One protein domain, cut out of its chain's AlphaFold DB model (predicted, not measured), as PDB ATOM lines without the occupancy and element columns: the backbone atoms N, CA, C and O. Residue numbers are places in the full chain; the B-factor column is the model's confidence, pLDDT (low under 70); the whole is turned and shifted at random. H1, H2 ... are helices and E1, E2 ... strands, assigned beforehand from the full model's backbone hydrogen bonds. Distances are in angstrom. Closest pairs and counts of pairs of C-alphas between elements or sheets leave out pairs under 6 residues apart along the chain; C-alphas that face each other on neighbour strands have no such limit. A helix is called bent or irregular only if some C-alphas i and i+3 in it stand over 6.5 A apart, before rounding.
ATOM      1  N   GLU A  15     -29.179  39.902  39.396       42.00
ATOM      2  CA  GLU A  15     -28.004  40.786  39.213       42.00
ATOM      3  C   GLU A  15     -28.158  42.198  39.821       42.00
ATOM      4  O   GLU A  15     -29.099  42.942  39.531       42.00
ATOM      5  N   HIS A  16     -27.187  42.552  40.674       41.19
ATOM      6  CA  HIS A  16     -26.970  43.862  41.298       41.19
ATOM      7  C   HIS A  16     -25.965  44.652  40.446       41.19
ATOM      8  O   HIS A  16     -24.839  44.192  40.260       41.19
ATOM      9  N   PHE A  17     -26.322  45.847  39.965       44.59
ATOM     10  CA  PHE A  17     -25.389  46.733  39.257       44.59
ATOM     11  C   PHE A  17     -25.139  47.994  40.096       44.59
ATOM     12  O   PHE A  17     -25.767  49.039  39.905       44.59
ATOM     13  N   GLU A  18     -24.216  47.885  41.059       41.41
ATOM     14  CA  GLU A  18     -23.858  48.966  41.996       41.41
ATOM     15  C   GLU A  18     -23.314  50.219  41.299       41.41
ATOM     16  O   GLU A  18     -23.589  51.329  41.746       41.41
ATOM     17  N   GLU A  19     -22.617  50.062  40.168       37.03
ATOM     18  CA  GLU A  19     -21.936  51.162  39.462       37.03
ATOM     19  C   GLU A  19     -22.891  52.271  38.984       37.03
ATOM     20  O   GLU A  19     -22.489  53.422  38.813       37.03
ATOM     21  N   TYR A  20     -24.176  51.952  38.826       39.38
ATOM     22  CA  TYR A  20     -25.194  52.899  38.378       39.38
ATOM     23  C   TYR A  20     -26.385  53.014  39.335       39.38
ATOM     24  O   TYR A  20     -27.384  53.639  38.977       39.38
ATOM     25  N   GLY A  21     -26.296  52.413  40.528       38.12
ATOM     26  CA  GLY A  21     -27.397  52.355  41.487       38.12
ATOM     27  C   GLY A  21     -28.635  51.685  40.894       38.12
ATOM     28  O   GLY A  21     -29.703  52.285  40.896       38.12
ATOM     29  N   MET A  22     -28.518  50.484  40.318       39.62
ATOM     30  CA  MET A  22     -29.660  49.791  39.706       39.62
ATOM     31  C   MET A  22     -29.735  48.315  40.072       39.62
ATOM     32  O   MET A  22     -28.725  47.622  40.182       39.62
ATOM     33  N   GLU A  23     -30.968  47.838  40.218       46.88
ATOM     34  CA  GLU A  23     -31.305  46.431  40.413       46.88
ATOM     35  C   GLU A  23     -32.195  45.967  39.260       46.88
ATOM     36  O   GLU A  23     -33.222  46.581  38.956       46.88
ATOM     37  N   MET A  24     -31.796  44.887  38.590       43.72
ATOM     38  CA  MET A  24     -32.603  44.281  37.537       43.72
ATOM     39  C   MET A  24     -33.248  43.007  38.075       43.72
ATOM     40  O   MET A  24     -32.563  42.045  38.424       43.72
ATOM     41  N   VAL A  25     -34.580  42.968  38.089       45.66
ATOM     42  CA  VAL A  25     -35.323  41.770  38.489       45.66
ATOM     43  C   VAL A  25     -35.889  41.099  37.240       45.66
ATOM     44  O   VAL A  25     -36.700  41.670  36.504       45.66
ATOM     45  N   LYS A  26     -35.435  39.870  36.961       39.44
ATOM     46  CA  LYS A  26     -35.927  39.065  35.837       39.44
ATOM     47  C   LYS A  26     -37.215  38.345  36.244       39.44
ATOM     48  O   LYS A  26     -37.189  37.295  36.871       39.44
ATOM     49  N   GLY A  27     -38.348  38.897  35.821       40.69
ATOM     50  CA  GLY A  27     -39.610  38.171  35.666       40.69
ATOM     51  C   GLY A  27     -39.981  38.013  34.186       40.69
ATOM     52  O   GLY A  27     -39.232  38.418  33.294       40.69
ATOM     53  N   ARG A  28     -41.177  37.480  33.898       36.91
ATOM     54  CA  ARG A  28     -41.739  37.427  32.528       36.91
ATOM     55  C   ARG A  28     -41.856  38.824  31.888       36.91
ATOM     56  O   ARG A  28     -41.773  38.949  30.673       36.91
ATOM     57  N   ASN A  29     -41.971  39.860  32.719       48.50
ATOM     58  CA  ASN A  29     -41.807  41.264  32.359       48.50
ATOM     59  C   ASN A  29     -40.517  41.746  33.028       48.50
ATOM     60  O   ASN A  29     -40.433  41.733  34.255       48.50
ATOM     61  N   LYS A  30     -39.494  42.119  32.256       53.91
ATOM     62  CA  LYS A  30     -38.296  42.727  32.840       53.91
ATOM     63  C   LYS A  30     -38.674  44.079  33.444       53.91
ATOM     64  O   LYS A  30     -39.271  44.914  32.763       53.91
ATOM     65  N   VAL A  31     -38.328  44.283  34.707       54.81
ATOM     66  CA  VAL A  31     -38.466  45.572  35.387       54.81
ATOM     67  C   VAL A  31     -37.082  46.017  35.828       54.81
ATOM     68  O   VAL A  31     -36.271  45.213  36.290       54.81
ATOM     69  N   VAL A  32     -36.804  47.295  35.606       58.59
ATOM     70  CA  VAL A  32     -35.542  47.951  35.931       58.59
ATOM     71  C   VAL A  32     -35.819  48.917  37.076       58.59
ATOM     72  O   VAL A  32     -36.618  49.841  36.915       58.59
ATOM     73  N   LEU A  33     -35.181  48.710  38.227       54.59
ATOM     74  CA  LEU A  33     -35.191  49.674  39.325       54.59
ATOM     75  C   LEU A  33     -34.014  50.635  39.162       54.59
ATOM     76  O   LEU A  33     -32.869  50.194  39.105       54.59
ATOM     77  N   ASN A  34     -34.302  51.937  39.141       54.22
ATOM     78  CA  ASN A  34     -33.334  53.020  39.264       54.22
ATOM     79  C   ASN A  34     -33.247  53.517  40.713       54.22
ATOM     80  O   ASN A  34     -34.040  54.368  41.115       54.22
ATOM     81  N   LYS A  35     -32.270  53.014  41.479       50.38
ATOM     82  CA  LYS A  35     -32.057  53.360  42.897       50.38
ATOM     83  C   LYS A  35     -31.642  54.815  43.100       50.38
ATOM     84  O   LYS A  35     -31.967  55.397  44.124       50.38
ATOM     85  N   ASN A  36     -30.980  55.440  42.123       41.38
ATOM     86  CA  ASN A  36     -30.587  56.853  42.234       41.38
ATOM     87  C   ASN A  36     -31.791  57.808  42.256       41.38
ATOM     88  O   ASN A  36     -31.671  58.934  42.736       41.38
ATOM     89  N   TYR A  37     -32.933  57.376  41.718       48.28
ATOM     90  CA  TYR A  37     -34.154  58.177  41.644       48.28
ATOM     91  C   TYR A  37     -35.342  57.535  42.371       48.28
ATOM     92  O   TYR A  37     -36.425  58.112  42.322       48.28
ATOM     93  N   ASP A  38     -35.150  56.368  42.998       60.28
ATOM     94  CA  ASP A  38     -36.208  55.520  43.569       60.28
ATOM     95  C   ASP A  38     -37.391  55.329  42.591       60.28
ATOM     96  O   ASP A  38     -38.564  55.565  42.889       60.28
ATOM     97  N   ARG A  39     -37.061  55.001  41.332       59.28
ATOM     98  CA  ARG A  39     -38.044  54.859  40.246       59.28
ATOM     99  C   ARG A  39     -37.963  53.509  39.568       59.28
ATOM    100  O   ARG A  39     -36.897  53.054  39.156       59.28
ATOM    101  N   TYR A  40     -39.137  52.926  39.371       71.38
ATOM    102  CA  TYR A  40     -39.331  51.644  38.716       71.38
ATOM    103  C   TYR A  40     -39.735  51.849  37.266       71.38
ATOM    104  O   TYR A  40     -40.645  52.625  36.961       71.38
ATOM    105  N   TYR A  41     -39.082  51.113  36.381       71.88
ATOM    106  CA  TYR A  41     -39.304  51.187  34.951       71.88
ATOM    107  C   TYR A  41     -39.664  49.817  34.389       71.88
ATOM    108  O   TYR A  41     -38.966  48.826  34.594       71.88
ATOM    109  N   LEU A  42     -40.750  49.767  33.633       77.19
ATOM    110  CA  LEU A  42     -41.172  48.607  32.869       77.19
ATOM    111  C   LEU A  42     -40.455  48.595  31.515       77.19
ATOM    112  O   LEU A  42     -40.557  49.559  30.754       77.19
ATOM    113  N   ASP A  43     -39.777  47.498  31.180       78.81
ATOM    114  CA  ASP A  43     -39.243  47.285  29.832       78.81
ATOM    115  C   ASP A  43     -40.397  47.077  28.841       78.81
ATOM    116  O   ASP A  43     -41.096  46.057  28.867       78.81
ATOM    117  N   LEU A  44     -40.573  48.040  27.934       81.44
ATOM    118  CA  LEU A  44     -41.649  48.005  26.949       81.44
ATOM    119  C   LEU A  44     -41.477  46.877  25.932       81.44
ATOM    120  O   LEU A  44     -42.473  46.361  25.431       81.44
ATOM    121  N   GLY A  45     -40.244  46.457  25.634       82.38
ATOM    122  CA  GLY A  45     -39.989  45.324  24.747       82.38
ATOM    123  C   GLY A  45     -40.480  44.017  25.361       82.38
ATOM    124  O   GLY A  45     -41.208  43.260  24.719       82.38
ATOM    125  N   SER A  46     -40.141  43.791  26.630       79.75
ATOM    126  CA  SER A  46     -40.622  42.629  27.384       79.75
ATOM    127  C   SER A  46     -42.146  42.659  27.558       79.75
ATOM    128  O   SER A  46     -42.810  41.645  27.350       79.75
ATOM    129  N   PHE A  47     -42.725  43.827  27.856       84.44
ATOM    130  CA  PHE A  47     -44.178  43.987  27.958       84.44
ATOM    131  C   PHE A  47     -44.897  43.693  26.629       84.44
ATOM    132  O   PHE A  47     -45.888  42.964  26.626       84.44
ATOM    133  N   ALA A  48     -44.387  44.200  25.498       85.50
ATOM    134  CA  ALA A  48     -44.952  43.951  24.168       85.50
ATOM    135  C   ALA A  48     -45.020  42.450  23.849       85.50
ATOM    136  O   ALA A  48     -46.061  41.947  23.424       85.50
ATOM    137  N   LEU A  49     -43.932  41.724  24.132       83.44
ATOM    138  CA  LEU A  49     -43.866  40.272  23.962       83.44
ATOM    139  C   LEU A  49     -44.905  39.550  24.830       83.44
ATOM    140  O   LEU A  49     -45.572  38.637  24.348       83.44
ATOM    141  N   SER A  50     -45.088  39.982  26.081       78.50
ATOM    142  CA  SER A  50     -46.078  39.409  27.004       78.50
ATOM    143  C   SER A  50     -47.529  39.587  26.543       78.50
ATOM    144  O   SER A  50     -48.362  38.734  26.849       78.50
ATOM    145  N   ILE A  51     -47.836  40.647  25.787       82.12
ATOM    146  CA  ILE A  51     -49.158  40.855  25.168       82.12
ATOM    147  C   ILE A  51     -49.242  40.362  23.715       82.12
ATOM    148  O   ILE A  51     -50.275  40.534  23.072       82.12
ATOM    149  N   GLY A  52     -48.182  39.730  23.202       82.00
ATOM    150  CA  GLY A  52     -48.161  39.100  21.882       82.00
ATOM    151  C   GLY A  52     -48.028  40.061  20.700       82.00
ATOM    152  O   GLY A  52     -48.446  39.709  19.599       82.00
ATOM    153  N   ILE A  53     -47.458  41.255  20.897       85.56
ATOM    154  CA  ILE A  53     -47.214  42.222  19.814       85.56
ATOM    155  C   ILE A  53     -45.738  42.599  19.701       85.56
ATOM    156  O   ILE A  53     -44.935  42.381  20.607       85.56
ATOM    157  N   SER A  54     -45.373  43.205  18.573       90.56
ATOM    158  CA  SER A  54     -44.050  43.809  18.422       90.56
ATOM    159  C   SER A  54     -43.932  45.111  19.221       90.56
ATOM    160  O   SER A  54     -44.903  45.847  19.400       90.56
ATOM    161  N   ILE A  55     -42.707  45.456  19.629       85.88
ATOM    162  CA  ILE A  55     -42.431  46.742  20.282       85.88
ATOM    163  C   ILE A  55     -42.864  47.938  19.422       85.88
ATOM    164  O   ILE A  55     -43.378  48.915  19.952       85.88
ATOM    165  N   ASN A  56     -42.735  47.855  18.096       87.88
ATOM    166  CA  ASN A  56     -43.147  48.940  17.204       87.88
ATOM    167  C   ASN A  56     -44.666  49.156  17.239       87.88
ATOM    168  O   ASN A  56     -45.106  50.294  17.352       87.88
ATOM    169  N   GLN A  57     -45.457  48.077  17.230       86.81
ATOM    170  CA  GLN A  57     -46.918  48.157  17.374       86.81
ATOM    171  C   GLN A  57     -47.332  48.706  18.744       86.81
ATOM    172  O   GLN A  57     -48.297  49.464  18.846       86.81
ATOM    173  N   LEU A  58     -46.598  48.347  19.803       89.06
ATOM    174  CA  LEU A  58     -46.831  48.908  21.131       89.06
ATOM    175  C   LEU A  58     -46.563  50.417  21.154       89.06
ATOM    176  O   LEU A  58     -47.389  51.173  21.654       89.06
ATOM    177  N   LEU A  59     -45.432  50.862  20.602       87.19
ATOM    178  CA  LEU A  59     -45.074  52.282  20.545       87.19
ATOM    179  C   LEU A  59     -46.064  53.085  19.695       87.19
ATOM    180  O   LEU A  59     -46.437  54.190  20.075       87.19
ATOM    181  N   GLU A  60     -46.531  52.518  18.584       88.81
ATOM    182  CA  GLU A  60     -47.597  53.113  17.782       88.81
ATOM    183  C   GLU A  60     -48.890  53.255  18.595       88.81
ATOM    184  O   GLU A  60     -49.480  54.330  18.622       88.81
ATOM    185  N   SER A  61     -49.276  52.217  19.343       88.00
ATOM    186  CA  SER A  61     -50.436  52.268  20.243       88.00
ATOM    187  C   SER A  61     -50.281  53.351  21.316       88.00
ATOM    188  O   SER A  61     -51.229  54.078  21.596       88.00
ATOM    189  N   ILE A  62     -49.080  53.504  21.883       85.69
ATOM    190  CA  ILE A  62     -48.765  54.533  22.884       85.69
ATOM    191  C   ILE A  62     -48.889  55.946  22.310       85.69
ATOM    192  O   ILE A  62     -49.368  56.833  23.011       85.69
ATOM    193  N   ASN A  63     -48.541  56.167  21.038       84.56
ATOM    194  CA  ASN A  63     -48.714  57.478  20.402       84.56
ATOM    195  C   ASN A  63     -50.186  57.927  20.359       84.56
ATOM    196  O   ASN A  63     -50.459  59.125  20.361       84.56
ATOM    197  N   TYR A  64     -51.134  56.984  20.364       83.88
ATOM    198  CA  TYR A  64     -52.570  57.268  20.463       83.88
ATOM    199  C   TYR A  64     -53.066  57.439  21.911       83.88
ATOM    200  O   TYR A  64     -54.255  57.682  22.120       83.88
ATOM    201  N   ILE A  65     -52.186  57.330  22.916       84.00
ATOM    202  CA  ILE A  65     -52.496  57.472  24.345       84.00
ATOM    203  C   ILE A  65     -51.655  58.635  24.912       84.00
ATOM    204  O   ILE A  65     -50.609  58.398  25.524       84.00
ATOM    205  N   PRO A  66     -52.088  59.902  24.740       73.88
ATOM    206  CA  PRO A  66     -51.262  61.082  25.023       73.88
ATOM    207  C   PRO A  66     -50.698  61.119  26.445       73.88
ATOM    208  O   PRO A  66     -49.547  61.491  26.645       73.88
ATOM    209  N   THR A  67     -51.481  60.657  27.423       76.44
ATOM    210  CA  THR A  67     -51.086  60.617  28.836       76.44
ATOM    211  C   THR A  67     -49.957  59.633  29.118       76.44
ATOM    212  O   THR A  67     -49.225  59.819  30.077       76.44
ATOM    213  N   THR A  68     -49.773  58.592  28.299       74.56
ATOM    214  CA  THR A  68     -48.705  57.601  28.520       74.56
ATOM    215  C   THR A  68     -47.340  58.137  28.081       74.56
ATOM    216  O   THR A  68     -46.317  57.720  28.618       74.56
ATOM    217  N   GLY A  69     -47.312  59.088  27.139       66.12
ATOM    218  CA  GLY A  69     -46.079  59.663  26.595       66.12
ATOM    219  C   GLY A  69     -45.202  60.359  27.639       66.12
ATOM    220  O   GLY A  69     -43.979  60.294  27.540       66.12
ATOM    221  N   GLU A  70     -45.811  60.959  28.663       71.56
ATOM    222  CA  GLU A  70     -45.116  61.678  29.746       71.56
ATOM    223  C   GLU A  70     -44.289  60.752  30.651       71.56
ATOM    224  O   GLU A  70     -43.340  61.194  31.295       71.56
ATOM    225  N   TYR A  71     -44.615  59.458  30.663       75.81
ATOM    226  CA  TYR A  71     -43.957  58.438  31.483       75.81
ATOM    227  C   TYR A  71     -42.926  57.620  30.697       75.81
ATOM    228  O   TYR A  71     -42.328  56.686  31.238       75.81
ATOM    229  N   LEU A  72     -42.732  57.921  29.409       75.25
ATOM    230  CA  LEU A  72     -41.748  57.238  28.580       75.25
ATOM    231  C   LEU A  72     -40.342  57.730  28.897       75.25
ATOM    232  O   LEU A  72     -40.055  58.925  28.892       75.25
ATOM    233  N   ALA A  73     -39.433  56.779  29.055       67.88
ATOM    234  CA  ALA A  73     -38.022  57.055  29.224       67.88
ATOM    235  C   ALA A  73     -37.170  56.123  28.357       67.88
ATOM    236  O   ALA A  73     -37.640  55.161  27.735       67.88
ATOM    237  N   PHE A  74     -35.883  56.439  28.307       66.56
ATOM    238  CA  PHE A  74     -34.870  55.568  27.738       66.56
ATOM    239  C   PHE A  74     -33.896  55.139  28.813       66.56
ATOM    240  O   PHE A  74     -33.526  55.925  29.682       66.56
ATOM    241  N   TYR A  75     -33.426  53.910  28.683       63.16
ATOM    242  CA  TYR A  75     -32.426  53.348  29.567       63.16
ATOM    243  C   TYR A  75     -31.356  52.603  28.766       63.16
ATOM    244  O   TYR A  75     -31.645  52.139  27.669       63.16
ATOM    245  N   LYS A  76     -30.119  52.487  29.262       55.41
ATOM    246  CA  LYS A  76     -29.075  51.669  28.618       55.41
ATOM    247  C   LYS A  76     -29.011  50.306  29.290       55.41
ATOM    248  O   LYS A  76     -28.689  50.231  30.463       55.41
ATOM    249  N   ASN A  77     -29.280  49.234  28.555       60.97
ATOM    250  CA  ASN A  77     -29.145  47.880  29.094       60.97
ATOM    251  C   ASN A  77     -27.669  47.478  29.317       60.97
ATOM    252  O   ASN A  77     -26.757  48.223  28.966       60.97
ATOM    253  N   GLU A  78     -27.434  46.265  29.824       51.16
ATOM    254  CA  GLU A  78     -26.098  45.675  30.065       51.16
ATOM    255  C   GLU A  78     -25.160  45.724  28.847       51.16
ATOM    256  O   GLU A  78     -23.949  45.888  28.963       51.16
ATOM    257  N   GLN A  79     -25.719  45.639  27.639       61.50
ATOM    258  CA  GLN A  79     -24.967  45.723  26.385       61.50
ATOM    259  C   GLN A  79     -24.737  47.172  25.931       61.50
ATOM    260  O   GLN A  79     -24.389  47.402  24.773       61.50
ATOM    261  N   HIS A  80     -24.987  48.151  26.805       59.72
ATOM    262  CA  HIS A  80     -24.944  49.587  26.534       59.72
ATOM    263  C   HIS A  80     -25.909  50.043  25.429       59.72
ATOM    264  O   HIS A  80     -25.769  51.141  24.879       59.72
ATOM    265  N   LYS A  81     -26.917  49.225  25.104       63.00
ATOM    266  CA  LYS A  81     -27.912  49.553  24.082       63.00
ATOM    267  C   LYS A  81     -29.074  50.314  24.711       63.00
ATOM    268  O   LYS A  81     -29.581  49.884  25.750       63.00
ATOM    269  N   PRO A  82     -29.534  51.409  24.082       61.78
ATOM    270  CA  PRO A  82     -30.722  52.103  24.539       61.78
ATOM    271  C   PRO A  82     -31.954  51.204  24.366       61.78
ATOM    272  O   PRO A  82     -32.195  50.657  23.289       61.78
ATOM    273  N   ILE A  83     -32.743  51.080  25.422       69.88
ATOM    274  CA  ILE A  83     -34.041  50.417  25.465       69.88
ATOM    275  C   ILE A  83     -35.115  51.424  25.875       69.88
ATOM    276  O   ILE A  83     -34.845  52.401  26.577       69.88
ATOM    277  N   ARG A  84     -36.340  51.194  25.400       76.75
ATOM    278  CA  ARG A  84     -37.519  51.993  25.742       76.75
ATOM    279  C   ARG A  84     -38.143  51.435  27.008       76.75
ATOM    280  O   ARG A  84     -38.418  50.238  27.076       76.75
ATOM    281  N   VAL A  85     -38.399  52.305  27.970       80.19
ATOM    282  CA  VAL A  85     -39.013  51.920  29.236       80.19
ATOM    283  C   VAL A  85     -40.155  52.864  29.596       80.19
ATOM    284  O   VAL A  85     -40.236  53.979  29.077       80.19
ATOM    285  N   LEU A  86     -41.040  52.407  30.475       83.00
ATOM    286  CA  LEU A  86     -42.157  53.180  31.007       83.00
ATOM    287  C   LEU A  86     -42.030  53.276  32.524       83.00
ATOM    288  O   LEU A  86     -41.900  52.248  33.181       83.00
ATOM    289  N   GLU A  87     -42.094  54.480  33.083       78.00
ATOM    290  CA  GLU A  87     -42.182  54.652  34.534       78.00
ATOM    291  C   GLU A  87     -43.447  53.967  35.072       78.00
ATOM    292  O   GLU A  87     -44.530  54.078  34.495       78.00
ATOM    293  N   PHE A  88     -43.323  53.247  36.185       78.19
ATOM    294  CA  PHE A  88     -44.401  52.427  36.739       78.19
ATOM    295  C   PHE A  88     -45.689  53.217  37.032       78.19
ATOM    296  O   PHE A  88     -46.792  52.692  36.873       78.19
ATOM    297  N   THR A  89     -45.573  54.500  37.380       80.19
ATOM    298  CA  THR A  89     -46.703  55.433  37.550       80.19
ATOM    299  C   THR A  89     -47.580  55.537  36.295       80.19
ATOM    300  O   THR A  89     -48.802  55.646  36.405       80.19
ATOM    301  N   GLY A  90     -46.991  55.390  35.106       83.75
ATOM    302  CA  GLY A  90     -47.679  55.371  33.815       83.75
ATOM    303  C   GLY A  90     -48.332  54.034  33.444       83.75
ATOM    304  O   GLY A  90     -49.021  53.955  32.426       83.75
ATOM    305  N   LEU A  91     -48.165  52.967  34.240       86.62
ATOM    306  CA  LEU A  91     -48.691  51.635  33.910       86.62
ATOM    307  C   LEU A  91     -50.218  51.631  33.766       86.62
ATOM    308  O   LEU A  91     -50.752  51.057  32.819       86.62
ATOM    309  N   ASN A  92     -50.939  52.281  34.682       88.88
ATOM    310  CA  ASN A  92     -52.403  52.320  34.624       88.88
ATOM    311  C   ASN A  92     -52.912  53.074  33.392       88.88
ATOM    312  O   ASN A  92     -53.913  52.667  32.798       88.88
ATOM    313  N   GLU A  93     -52.205  54.130  32.994       88.25
ATOM    314  CA  GLU A  93     -52.496  54.905  31.790       88.25
ATOM    315  C   GLU A  93     -52.310  54.055  30.532       88.25
ATOM    316  O   GLU A  93     -53.232  53.959  29.714       88.25
ATOM    317  N   LEU A  94     -51.187  53.334  30.441       89.25
ATOM    318  CA  LEU A  94     -50.917  52.405  29.347       89.25
ATOM    319  C   LEU A  94     -51.997  51.317  29.257       89.25
ATOM    320  O   LEU A  94     -52.578  51.100  28.195       89.25
ATOM    321  N   ILE A  95     -52.306  50.644  30.369       89.81
ATOM    322  CA  ILE A  95     -53.305  49.565  30.407       89.81
ATOM    323  C   ILE A  95     -54.691  50.082  30.008       89.81
ATOM    324  O   ILE A  95     -55.408  49.422  29.251       89.81
ATOM    325  N   ARG A  96     -55.078  51.269  30.491       90.00
ATOM    326  CA  ARG A  96     -56.351  51.907  30.137       90.00
ATOM    327  C   ARG A  96     -56.423  52.221  28.646       90.00
ATOM    328  O   ARG A  96     -57.450  51.943  28.028       90.00
ATOM    329  N   GLY A  97     -55.351  52.763  28.074       89.31
ATOM    330  CA  GLY A  97     -55.282  53.074  26.651       89.31
ATOM    331  C   GLY A  97     -55.314  51.823  25.773       89.31
ATOM    332  O   GLY A  97     -56.128  51.738  24.859       89.31
ATOM    333  N   LEU A  98     -54.534  50.791  26.105       90.00
ATOM    334  CA  LEU A  98     -54.558  49.514  25.382       90.00
ATOM    335  C   LEU A  98     -55.931  48.835  25.460       90.00
ATOM    336  O   LEU A  98     -56.425  48.313  24.464       90.00
ATOM    337  N   LYS A  99     -56.606  48.900  26.612       90.19
ATOM    338  CA  LYS A  99     -57.994  48.432  26.723       90.19
ATOM    339  C   LYS A  99     -58.914  49.162  25.738       90.19
ATOM    340  O   LYS A  99     -59.734  48.514  25.095       90.19
ATOM    341  N   ALA A 100     -58.797  50.486  25.626       88.50
ATOM    342  CA  ALA A 100     -59.608  51.279  24.700       88.50
ATOM    343  C   ALA A 100     -59.334  50.925  23.226       88.50
ATOM    344  O   ALA A 100     -60.243  50.988  22.404       88.50
ATOM    345  N   LEU A 101     -58.112  50.484  22.919       87.25
ATOM    346  CA  LEU A 101     -57.696  49.998  21.601       87.25
ATOM    347  C   LEU A 101     -58.088  48.531  21.323       87.25
ATOM    348  O   LEU A 101     -57.756  47.998  20.269       87.25
ATOM    349  N   GLY A 102     -58.802  47.867  22.241       87.69
ATOM    350  CA  GLY A 102     -59.347  46.521  22.030       87.69
ATOM    351  C   GLY A 102     -58.419  45.366  22.418       87.69
ATOM    352  O   GLY A 102     -58.696  44.219  22.070       87.69
ATOM    353  N   PHE A 103     -57.336  45.629  23.154       88.19
ATOM    354  CA  PHE A 103     -56.454  44.573  23.656       88.19
ATOM    355  C   PHE A 103     -57.133  43.710  24.735       88.19
ATOM    356  O   PHE A 103     -58.038  44.156  25.445       88.19
ATOM    357  N   ASN A 104     -56.669  42.464  24.882       85.25
ATOM    358  CA  ASN A 104     -57.241  41.491  25.817       85.25
ATOM    359  C   ASN A 104     -57.172  41.991  27.272       85.25
ATOM    360  O   ASN A 104     -56.105  42.043  27.884       85.25
ATOM    361  N   LEU A 105     -58.335  42.321  27.838       83.19
ATOM    362  CA  LEU A 105     -58.452  42.911  29.168       83.19
ATOM    363  C   LEU A 105     -57.936  41.998  30.288       83.19
ATOM    364  O   LEU A 105     -57.325  42.495  31.234       83.19
ATOM    365  N   ASP A 106     -58.185  40.695  30.211       79.44
ATOM    366  CA  ASP A 106     -57.807  39.761  31.274       79.44
ATOM    367  C   ASP A 106     -56.292  39.549  31.307       79.44
ATOM    368  O   ASP A 106     -55.680  39.525  32.380       79.44
ATOM    369  N   LEU A 107     -55.663  39.510  30.129       78.44
ATOM    370  CA  LEU A 107     -54.210  39.503  30.002       78.44
ATOM    371  C   LEU A 107     -53.594  40.794  30.552       78.44
ATOM    372  O   LEU A 107     -52.665  40.741  31.357       78.44
ATOM    373  N   LEU A 108     -54.145  41.951  30.177       81.12
ATOM    374  CA  LEU A 108     -53.677  43.255  30.653       81.12
ATOM    375  C   LEU A 108     -53.801  43.397  32.178       81.12
ATOM    376  O   LEU A 108     -52.871  43.874  32.825       81.12
ATOM    377  N   LYS A 109     -54.913  42.941  32.772       79.88
ATOM    378  CA  LYS A 109     -55.087  42.895  34.235       79.88
ATOM    379  C   LYS A 109     -54.049  41.996  34.896       79.88
ATOM    380  O   LYS A 109     -53.422  42.415  35.861       79.88
ATOM    381  N   THR A 110     -53.832  40.800  34.347       77.25
ATOM    382  CA  THR A 110     -52.844  39.850  34.875       77.25
ATOM    383  C   THR A 110     -51.445  40.460  34.889       77.25
ATOM    384  O   THR A 110     -50.754  40.397  35.903       77.25
ATOM    385  N   ILE A 111     -51.038  41.100  33.790       76.25
ATOM    386  CA  ILE A 111     -49.734  41.762  33.693       76.25
ATOM    387  C   ILE A 111     -49.636  42.916  34.688       76.25
ATOM    388  O   ILE A 111     -48.633  43.027  35.388       76.25
ATOM    389  N   ARG A 112     -50.676  43.749  34.793       81.44
ATOM    390  CA  ARG A 112     -50.719  44.852  35.757       81.44
ATOM    391  C   ARG A 112     -50.524  44.344  37.187       81.44
ATOM    392  O   ARG A 112     -49.669  44.855  37.900       81.44
ATOM    393  N   ASP A 113     -51.277  43.323  37.584       78.50
ATOM    394  CA  ASP A 113     -51.221  42.766  38.936       78.50
ATOM    395  C   ASP A 113     -49.854  42.118  39.218       78.50
ATOM    396  O   ASP A 113     -49.329  42.239  40.323       78.50
ATOM    397  N   GLN A 114     -49.230  41.485  38.216       71.12
ATOM    398  CA  GLN A 114     -47.852  40.991  38.315       71.12
ATOM    399  C   GLN A 114     -46.840  42.123  38.499       71.12
ATOM    400  O   GLN A 114     -45.939  41.998  39.324       71.12
ATOM    401  N   CYS A 115     -46.986  43.227  37.764       74.06
ATOM    402  CA  CYS A 115     -46.081  44.364  37.892       74.06
ATOM    403  C   CYS A 115     -46.239  45.051  39.263       74.06
ATOM    404  O   CYS A 115     -45.232  45.406  39.861       74.06
ATOM    405  N   TYR A 116     -47.461  45.167  39.802       77.56
ATOM    406  CA  TYR A 116     -47.687  45.658  41.172       77.56
ATOM    407  C   TYR A 116     -47.094  44.739  42.236       77.56
ATOM    408  O   TYR A 116     -46.434  45.221  43.146       77.56
ATOM    409  N   LYS A 117     -47.283  43.421  42.118       72.44
ATOM    410  CA  LYS A 117     -46.661  42.469  43.051       72.44
ATOM    411  C   LYS A 117     -45.142  42.586  43.048       72.44
ATOM    412  O   LYS A 117     -44.538  42.579  44.110       72.44
ATOM    413  N   LEU A 118     -44.545  42.714  41.865       69.19
ATOM    414  CA  LEU A 118     -43.106  42.902  41.732       69.19
ATOM    415  C   LEU A 118     -42.649  44.228  42.356       69.19
ATOM    416  O   LEU A 118     -41.645  44.250  43.052       69.19
ATOM    417  N   HIS A 119     -43.402  45.309  42.151       72.19
ATOM    418  CA  HIS A 119     -43.124  46.616  42.754       72.19
ATOM    419  C   HIS A 119     -43.116  46.567  44.289       72.19
ATOM    420  O   HIS A 119     -42.163  47.031  44.908       72.19
ATOM    421  N   GLU A 120     -44.130  45.954  44.905       72.50
ATOM    422  CA  GLU A 120     -44.190  45.801  46.368       72.50
ATOM    423  C   GLU A 120     -43.054  44.913  46.901       72.50
ATOM    424  O   GLU A 120     -42.407  45.261  47.882       72.50
ATOM    425  N   GLN A 121     -42.739  43.808  46.217       64.44
ATOM    426  CA  GLN A 121     -41.652  42.909  46.624       64.44
ATOM    427  C   GLN A 121     -40.270  43.561  46.603       64.44
ATOM    428  O   GLN A 121     -39.408  43.164  47.384       64.44
ATOM    429  N   ILE A 122     -40.028  44.504  45.689       64.31
ATOM    430  CA  ILE A 122     -38.749  45.217  45.654       64.31
ATOM    431  C   ILE A 122     -38.694  46.242  46.794       64.31
ATOM    432  O   ILE A 122     -37.689  46.301  47.491       64.31
ATOM    433  N   LYS A 123     -39.798  46.952  47.068       64.56
ATOM    434  CA  LYS A 123     -39.895  47.880  48.208       64.56
ATOM    435  C   LYS A 123     -39.717  47.222  49.577       64.56
ATOM    436  O   LYS A 123     -39.202  47.859  50.481       64.56
ATOM    437  N   GLU A 124     -40.167  45.980  49.753       61.19
ATOM    438  CA  GLU A 124     -40.033  45.242  51.022       61.19
ATOM    439  C   GLU A 124     -38.610  44.715  51.290       61.19
ATOM    440  O   GLU A 124     -38.328  44.270  52.403       61.19
ATOM    441  N   LYS A 125     -37.727  44.702  50.281       53.16
ATOM    442  CA  LYS A 125     -36.343  44.211  50.402       53.16
ATOM    443  C   LYS A 125     -35.313  45.307  50.705       53.16
ATOM    444  O   LYS A 125     -34.160  44.957  50.959       53.16
TER     445      LYS A 125
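What this domain is: This is residues 15 to 125 of the 126 residues of an uncharacterized protein of Bacillus sp. AFS053548 (UniProt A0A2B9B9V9). A curled, strongly twisted sheet of six strands has helices H1, H2, H3 and H4 gathered at one end, while the long helix H5 folds back from H4 in a helical hairpin and runs along past the sheet. The hairpin of E1 and E2 makes the far end of the long axis, and the link from H4 to H5 lies at the opposite end. The printed part has 111 residues with five named helices and six named strands, in the order E1 E2 E3 E4 H1 H2 H3 E5 E6 H4 H5; the class is mixed, helices and strands. The sheet order is E1 E2 E3 E4 E6 E5, antiparallel throughout. The whole is compact, with a radius of gyration of the C-alphas of 13.5 A and spans of 41 by 28 by 23 A.

Where its parts are: Find C-alpha 15 at (-28.004, 40.786, 39.213), where E1, residues 15 to 17, begins. Read on to E2, residues 22 to 26, 13.0 A long, E3, residues 30 to 34, 13.1 A, and E4, residues 39 to 43, 12.9 A. At C-alpha 44, (-41.649, 48.005, 26.949), H1 begins and runs to residue 50; H2 takes residues 55 to 63, 12.4 A, and H3 residues 66 to 69. Next come E5, residues 72 to 76, 13.8 A, and E6, residues 82 to 87, 15.4 A. H4 runs from residue 88 to 100, 19.4 A, and is irregular, with C-alphas 89 and 92 7.1 A apart. H5, residues 105 to 123, is 27.0 A long and ends at C-alpha 123, (-39.895, 47.880, 48.208).

How they stand to each other: Begin at the sheet, where E1 to E4 form a meander, each strand the antiparallel neighbour of the one before. Look for N 17 and O 22 at 3.0 A between E1 and E2, N 33 and O 23 at 3.0 A between E2 and E3, and N 32 and O 41 at 2.8 A between E3 and E4. E4 and E6 run antiparallel at 122 degrees, with N 42 and O 86 at 2.8 A. The hairpin of E5 and E6 has N 83 and O 75 at 2.7 A; E5 and E1 are the edge strands. H1 is on the sheet at a height of 8.2 A and stands up from it at 51 degrees; its closest C-alphas to E6 are Leu 44 and Val 85, 5.2 A. H1 and H2 touch, closest at the C-alphas of Gly 45 and Ile 55, 5.3 A. H4 is on the sheet at a height of 9.8 A. With its residues 90 to 94 alone it touches H3, closest at the C-alphas of Thr 68 and Glu 93, 5.7 A. H4 and H5, a helical hairpin, touch with residues 105 to 112 of H5 alone, at a shallow tilt of 4 degrees, opposite ways; the closest C-alphas are Lys 99 and Leu 105, 6.1 A. Farther along, H5 only grazes the sheet with its residues 115 to 122. H2 and H5 are apart. In H1, H2 and H5 every O i to N i+4 pair is within hydrogen-bond range, in H4 7 of 9, and H3 is too short for such a pair.

The domain as a whole: The two C-alphas farthest apart are those of Glu 19 and Gly 102, 41.5 A. The printed part has no cut, and the links between its elements are tight. The mean pLDDT of the printed part is 70.8; look for values under 70 at residues 15 to 39, 69, 73 to 83, 118 and 121 to 125.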